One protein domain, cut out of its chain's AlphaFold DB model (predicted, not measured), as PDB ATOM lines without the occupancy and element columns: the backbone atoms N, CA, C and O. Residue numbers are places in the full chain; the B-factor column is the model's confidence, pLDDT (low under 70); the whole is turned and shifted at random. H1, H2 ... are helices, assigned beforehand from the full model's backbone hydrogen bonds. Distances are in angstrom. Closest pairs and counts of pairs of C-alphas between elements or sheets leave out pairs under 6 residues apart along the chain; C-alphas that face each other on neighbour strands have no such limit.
ATOM      1  N   PRO A  14       8.060 -29.613 -43.011       93.38
ATOM      2  CA  PRO A  14       8.892 -28.861 -43.957       93.38
ATOM      3  C   PRO A  14       8.109 -27.837 -44.781       93.38
ATOM      4  O   PRO A  14       8.615 -26.760 -45.079       93.38
ATOM      5  N   ARG A  15       6.849 -28.141 -45.112       94.81
ATOM      6  CA  ARG A  15       5.993 -27.258 -45.905       94.81
ATOM      7  C   ARG A  15       5.544 -26.036 -45.110       94.81
ATOM      8  O   ARG A  15       5.584 -24.923 -45.622       94.81
ATOM      9  N   SER A  16       5.159 -26.243 -43.853       95.38
ATOM     10  CA  SER A  16       4.829 -25.148 -42.937       95.38
ATOM     11  C   SER A  16       6.051 -24.289 -42.626       95.38
ATOM     12  O   SER A  16       5.942 -23.071 -42.599       95.38
ATOM     13  N   LEU A  17       7.215 -24.916 -42.433       93.94
ATOM     14  CA  LEU A  17       8.467 -24.215 -42.163       93.94
ATOM     15  C   LEU A  17       8.884 -23.342 -43.350       93.94
ATOM     16  O   LEU A  17       9.202 -22.175 -43.161       93.94
ATOM     17  N   ALA A  18       8.820 -23.874 -44.575       94.62
ATOM     18  CA  ALA A  18       9.097 -23.105 -45.786       94.62
ATOM     19  C   ALA A  18       8.138 -21.913 -45.942       94.62
ATOM     20  O   ALA A  18       8.570 -20.818 -46.288       94.62
ATOM     21  N   ALA A  19       6.849 -22.105 -45.645       96.00
ATOM     22  CA  ALA A  19       5.858 -21.032 -45.683       96.00
ATOM     23  C   ALA A  19       6.168 -19.906 -44.678       96.00
ATOM     24  O   ALA A  19       6.112 -18.737 -45.053       96.00
ATOM     25  N   VAL A  20       6.529 -20.247 -43.434       95.06
ATOM     26  CA  VAL A  20       6.938 -19.257 -42.418       95.06
ATOM     27  C   VAL A  20       8.200 -18.516 -42.865       95.06
ATOM     28  O   VAL A  20       8.184 -17.291 -42.932       95.06
ATOM     29  N   LEU A  21       9.240 -19.246 -43.278       93.31
ATOM     30  CA  LEU A  21      10.507 -18.668 -43.738       93.31
ATOM     31  C   LEU A  21      10.330 -17.695 -44.911       93.31
ATOM     32  O   LEU A  21      10.937 -16.629 -44.920       93.31
ATOM     33  N   ILE A  22       9.492 -18.034 -45.896       94.44
ATOM     34  CA  ILE A  22       9.200 -17.150 -47.037       94.44
ATOM     35  C   ILE A  22       8.431 -15.907 -46.577       94.44
ATOM     36  O   ILE A  22       8.740 -14.799 -47.006       94.44
ATOM     37  N   SER A  23       7.442 -16.078 -45.697       95.06
ATOM     38  CA  SER A  23       6.675 -14.964 -45.131       95.06
ATOM     39  C   SER A  23       7.584 -13.945 -44.430       95.06
ATOM     40  O   SER A  23       7.430 -12.741 -44.648       95.06
ATOM     41  N   GLU A  24       8.520 -14.425 -43.607       90.44
ATOM     42  CA  GLU A  24       9.498 -13.588 -42.906       90.44
ATOM     43  C   GLU A  24      10.504 -12.954 -43.870       90.44
ATOM     44  O   GLU A  24      10.661 -11.736 -43.868       90.44
ATOM     45  N   ALA A  25      11.134 -13.750 -44.741       88.00
ATOM     46  CA  ALA A  25      12.151 -13.268 -45.677       88.00
ATOM     47  C   ALA A  25      11.613 -12.198 -46.641       88.00
ATOM     48  O   ALA A  25      12.345 -11.293 -47.037       88.00
ATOM     49  N   CYS A  26      10.332 -12.281 -47.009       92.12
ATOM     50  CA  CYS A  26       9.682 -11.309 -47.882       92.12
ATOM     51  C   CYS A  26       8.977 -10.169 -47.127       92.12
ATOM     52  O   CYS A  26       8.416  -9.290 -47.777       92.12
ATOM     53  N   ASN A  27       8.977 -10.157 -45.787       91.50
ATOM     54  CA  ASN A  27       8.275  -9.163 -44.962       91.50
ATOM     55  C   ASN A  27       6.766  -9.028 -45.271       91.50
ATOM     56  O   ASN A  27       6.192  -7.946 -45.152       91.50
ATOM     57  N   VAL A  28       6.104 -10.117 -45.675       92.56
ATOM     58  CA  VAL A  28       4.689 -10.098 -46.105       92.56
ATOM     59  C   VAL A  28       3.707 -10.596 -45.036       92.56
ATOM     60  O   VAL A  28       2.488 -10.509 -45.212       92.56
ATOM     61  N   GLY A  29       4.226 -11.112 -43.919       92.69
ATOM     62  CA  GLY A  29       3.439 -11.735 -42.855       92.69
ATOM     63  C   GLY A  29       2.762 -13.043 -43.288       92.69
ATOM     64  O   GLY A  29       2.873 -13.480 -44.428       92.69
ATOM     65  N   LEU A  30       2.024 -13.693 -42.378       94.69
ATOM     66  CA  LEU A  30       1.481 -15.039 -42.638       94.69
ATOM     67  C   LEU A  30       0.299 -15.069 -43.622       94.69
ATOM     68  O   LEU A  30       0.002 -16.114 -44.191       94.69
ATOM     69  N   THR A  31      -0.412 -13.954 -43.816       95.88
ATOM     70  CA  THR A  31      -1.644 -13.912 -44.628       95.88
ATOM     71  C   THR A  31      -1.471 -14.467 -46.051       95.88
ATOM     72  O   THR A  31      -2.305 -15.280 -46.444       95.88
ATOM     73  N   PRO A  32      -0.410 -14.132 -46.809       95.25
ATOM     74  CA  PRO A  32      -0.223 -14.624 -48.177       95.25
ATOM     75  C   PRO A  32       0.156 -16.105 -48.282       95.25
ATOM     76  O   PRO A  32       0.051 -16.682 -49.359       95.25
ATOM     77  N   VAL A  33       0.607 -16.723 -47.187       95.88
ATOM     78  CA  VAL A  33       1.026 -18.135 -47.156       95.88
ATOM     79  C   VAL A  33      -0.011 -19.050 -46.498       95.88
ATOM     80  O   VAL A  33       0.193 -20.263 -46.423       95.88
ATOM     81  N   ILE A  34      -1.136 -18.488 -46.044       96.81
ATOM     82  CA  ILE A  34      -2.267 -19.250 -45.517       96.81
ATOM     83  C   ILE A  34      -3.095 -19.814 -46.670       96.81
ATOM     84  O   ILE A  34      -3.429 -19.107 -47.621       96.81
ATOM     85  N   LYS A  35      -3.474 -21.089 -46.558       94.69
ATOM     86  CA  LYS A  35      -4.361 -21.748 -47.517       94.69
ATOM     87  C   LYS A  35      -5.426 -22.573 -46.806       94.69
ATOM     88  O   LYS A  35      -5.122 -23.583 -46.171       94.69
ATOM     89  N   ASP A  36      -6.679 -22.163 -46.968       85.06
ATOM     90  CA  ASP A  36      -7.826 -22.904 -46.447       85.06
ATOM     91  C   ASP A  36      -7.946 -24.276 -47.126       85.06
ATOM     92  O   ASP A  36      -7.687 -24.435 -48.321       85.06
ATOM     93  N   GLY A  37      -8.303 -25.293 -46.340       86.69
ATOM     94  CA  GLY A  37      -8.362 -26.688 -46.792       86.69
ATOM     95  C   GLY A  37      -7.008 -27.405 -46.866       86.69
ATOM     96  O   GLY A  37      -6.986 -28.617 -47.066       86.69
ATOM     97  N   ASP A  38      -5.886 -26.708 -46.653       92.69
ATOM     98  CA  ASP A  38      -4.562 -27.321 -46.532       92.69
ATOM     99  C   ASP A  38      -4.121 -27.354 -45.061       92.69
ATOM    100  O   ASP A  38      -3.758 -26.336 -44.468       92.69
ATOM    101  N   GLY A  39      -4.128 -28.548 -44.464       89.75
ATOM    102  CA  GLY A  39      -3.769 -28.750 -43.059       89.75
ATOM    103  C   GLY A  39      -2.356 -28.282 -42.695       89.75
ATOM    104  O   GLY A  39      -2.104 -28.011 -41.521       89.75
ATOM    105  N   ALA A  40      -1.444 -28.150 -43.670       93.56
ATOM    106  CA  ALA A  40      -0.081 -27.672 -43.450       93.56
ATOM    107  C   ALA A  40       0.049 -26.141 -43.439       93.56
ATOM    108  O   ALA A  40       1.024 -25.618 -42.894       93.56
ATOM    109  N   LEU A  41      -0.921 -25.426 -44.009       95.62
ATOM    110  CA  LEU A  41      -0.868 -23.981 -44.257       95.62
ATOM    111  C   LEU A  41      -1.997 -23.225 -43.543       95.62
ATOM    112  O   LEU A  41      -2.373 -22.123 -43.933       95.62
ATOM    113  N   THR A  42      -2.555 -23.802 -42.479       95.25
ATOM    114  CA  THR A  42      -3.536 -23.102 -41.645       95.25
ATOM    115  C   THR A  42      -2.855 -22.036 -40.786       95.25
ATOM    116  O   THR A  42      -1.733 -22.225 -40.308       95.25
ATOM    117  N   ARG A  43      -3.556 -20.928 -40.513       94.62
ATOM    118  CA  ARG A  43      -3.039 -19.829 -39.674       94.62
ATOM    119  C   ARG A  43      -2.502 -20.316 -38.327       94.62
ATOM    120  O   ARG A  43      -1.397 -19.951 -37.938       94.62
ATOM    121  N   GLY A  44      -3.287 -21.137 -37.625       93.31
ATOM    122  CA  GLY A  44      -2.921 -21.644 -36.301       93.31
ATOM    123  C   GLY A  44      -1.660 -22.504 -36.340       93.31
ATOM    124  O   GLY A  44      -0.791 -22.370 -35.482       93.31
ATOM    125  N   ARG A  45      -1.512 -23.331 -37.379       93.00
ATOM    126  CA  ARG A  45      -0.325 -24.164 -37.546       93.00
ATOM    127  C   ARG A  45       0.917 -23.348 -37.881       93.00
ATOM    128  O   ARG A  45       1.956 -23.596 -37.283       93.00
ATOM    129  N   LEU A  46       0.824 -22.387 -38.800       94.88
ATOM    130  CA  LEU A  46       1.962 -21.531 -39.147       94.88
ATOM    131  C   LEU A  46       2.425 -20.711 -37.938       94.88
ATOM    132  O   LEU A  46       3.615 -20.693 -37.655       94.88
ATOM    133  N   SER A  47       1.492 -20.148 -37.160       93.50
ATOM    134  CA  SER A  47       1.813 -19.457 -35.902       93.50
ATOM    135  C   SER A  47       2.480 -20.378 -34.875       93.50
ATOM    136  O   SER A  47       3.353 -19.939 -34.134       93.50
ATOM    137  N   HIS A  48       2.077 -21.650 -34.805       92.00
ATOM    138  CA  HIS A  48       2.720 -22.619 -33.923       92.00
ATOM    139  C   HIS A  48       4.139 -22.967 -34.391       92.00
ATOM    140  O   HIS A  48       5.044 -23.066 -33.562       92.00
ATOM    141  N   VAL A  49       4.339 -23.153 -35.700       92.06
ATOM    142  CA  VAL A  49       5.655 -23.443 -36.288       92.06
ATOM    143  C   VAL A  49       6.613 -22.277 -36.073       92.06
ATOM    144  O   VAL A  49       7.721 -22.498 -35.597       92.06
ATOM    145  N   ASP A  50       6.151 -21.061 -36.334       91.75
ATOM    146  CA  ASP A  50       6.868 -19.817 -36.061       91.75
ATOM    147  C   ASP A  50       7.360 -19.757 -34.602       91.75
ATOM    148  O   ASP A  50       8.552 -19.749 -34.323       91.75
ATOM    149  N   GLN A  51       6.460 -19.907 -33.630       89.69
ATOM    150  CA  GLN A  51       6.826 -19.789 -32.212       89.69
ATOM    151  C   GLN A  51       7.717 -20.926 -31.676       89.69
ATOM    152  O   GLN A  51       8.476 -20.728 -30.724       89.69
ATOM    153  N   ASN A  52       7.590 -22.145 -32.215       89.25
ATOM    154  CA  ASN A  52       8.196 -23.337 -31.608       89.25
ATOM    155  C   ASN A  52       9.387 -23.903 -32.384       89.25
ATOM    156  O   ASN A  52      10.242 -24.545 -31.772       89.25
ATOM    157  N   TYR A  53       9.460 -23.668 -33.694       86.50
ATOM    158  CA  TYR A  53      10.493 -24.222 -34.571       86.50
ATOM    159  C   TYR A  53      11.411 -23.147 -35.157       86.50
ATOM    160  O   TYR A  53      12.565 -23.452 -35.459       86.50
ATOM    161  N   VAL A  54      10.931 -21.904 -35.266       86.94
ATOM    162  CA  VAL A  54      11.693 -20.765 -35.781       86.94
ATOM    163  C   VAL A  54      12.233 -19.954 -34.598       86.94
ATOM    164  O   VAL A  54      11.552 -19.127 -34.007       86.94
ATOM    165  N   ARG A  55      13.471 -20.237 -34.172       85.12
ATOM    166  CA  ARG A  55      14.157 -19.492 -33.095       85.12
ATOM    167  C   ARG A  55      15.454 -18.894 -33.609       85.12
ATOM    168  O   ARG A  55      16.153 -19.533 -34.389       85.12
ATOM    169  N   ALA A  56      15.806 -17.701 -33.130       82.31
ATOM    170  CA  ALA A  56      16.992 -16.976 -33.589       82.31
ATOM    171  C   ALA A  56      18.271 -17.835 -33.565       82.31
ATOM    172  O   ALA A  56      19.027 -17.848 -34.532       82.31
ATOM    173  N   GLU A  57      18.476 -18.615 -32.500       79.12
ATOM    174  CA  GLU A  57      19.643 -19.493 -32.349       79.12
ATOM    175  C   GLU A  57      19.682 -20.619 -33.394       79.12
ATOM    176  O   GLU A  57      20.713 -20.841 -34.031       79.12
ATOM    177  N   THR A  58      18.562 -21.316 -33.619       81.38
ATOM    178  CA  THR A  58      18.482 -22.388 -34.623       81.38
ATOM    179  C   THR A  58      18.525 -21.845 -36.047       81.38
ATOM    180  O   THR A  58      19.132 -22.484 -36.904       81.38
ATOM    181  N   HIS A  59      17.964 -20.660 -36.304       81.69
ATOM    182  CA  HIS A  59      18.097 -19.980 -37.596       81.69
ATOM    183  C   HIS A  59      19.535 -19.585 -37.897       81.69
ATOM    184  O   HIS A  59      20.030 -19.880 -38.982       81.69
ATOM    185  N   ALA A  60      20.225 -18.963 -36.939       80.75
ATOM    186  CA  ALA A  60      21.626 -18.595 -37.099       80.75
ATOM    187  C   ALA A  60      22.502 -19.829 -37.368       80.75
ATOM    188  O   ALA A  60      23.330 -19.811 -38.277       80.75
ATOM    189  N   ALA A  61      22.274 -20.925 -36.635       83.12
ATOM    190  CA  ALA A  61      22.993 -22.178 -36.846       83.12
ATOM    191  C   ALA A  61      22.701 -22.802 -38.224       83.12
ATOM    192  O   ALA A  61      23.627 -23.254 -38.898       83.12
ATOM    193  N   ALA A  62      21.441 -22.801 -38.672       82.81
ATOM    194  CA  ALA A  62      21.056 -23.324 -39.984       82.81
ATOM    195  C   ALA A  62      21.639 -22.499 -41.146       82.81
ATOM    196  O   ALA A  62      21.993 -23.058 -42.183       82.81
ATOM    197  N   ASN A  63      21.794 -21.187 -40.956       79.69
ATOM    198  CA  ASN A  63      22.362 -20.274 -41.949       79.69
ATOM    199  C   ASN A  63      23.899 -20.303 -42.015       79.69
ATOM    200  O   ASN A  63      24.485 -19.629 -42.862       79.69
ATOM    201  N   ALA A  64      24.578 -21.111 -41.193       82.69
ATOM    202  CA  ALA A  64      26.035 -21.269 -41.207       82.69
ATOM    203  C   ALA A  64      26.553 -22.126 -42.388       82.69
ATOM    204  O   ALA A  64      27.478 -22.930 -42.236       82.69
ATOM    205  N   ILE A  65      25.965 -21.971 -43.577       85.88
ATOM    206  CA  ILE A  65      26.397 -22.664 -44.793       85.88
ATOM    207  C   ILE A  65      27.681 -22.026 -45.362       85.88
ATOM    208  O   ILE A  65      27.866 -20.811 -45.251       85.88
TER     209      ILE A  65
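This is residues 14 to 65 of the 145 residues of the protein "Tn3 transposase DDE domain-containing protein" of Nonomuraea solani (UniProt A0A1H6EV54). Helix H1 crosses H2 nearly at a right angle, packing on it with residues 16 to 20, and a long loop, residues 26 to 42, leads from H1 back to H2. Beyond the other end of H2 comes short H3, apart from both, and residues 60 to 65 stick out. The printed part has 52 residues with three named helices, H1, H2, H3, and no named strand: all helix, compact, radius of gyration of the C-alphas 11.1 A, spans 35 by 20 by 16 A.

Find C-alpha 14 at (8.892, -28.861, -43.957); from there H1, residues 14 to 25, runs 16.0 A. H2, residues 43 to 53, runs 15.1 A. H3, residues 56 to 62, runs 9.9 A to C-alpha 62 at (21.056, -23.324, -39.984).

Look at Ser 16 and Leu 46: their C-alphas, 6.0 A apart, are the closest of H1 and H2, which touch about perpendicular at 87 degrees. H3 is apart from H1 and H2. In H1, H2 and H3 every O i to N i+4 pair is within hydrogen-bond range.

The farthest C-alphas, Gly 37 and Ala 64, are 35.3 A apart. The printed part has no cut; the link H1 to H2 is long, H2 to H3 tight. No printed residue is under 70 in pLDDT.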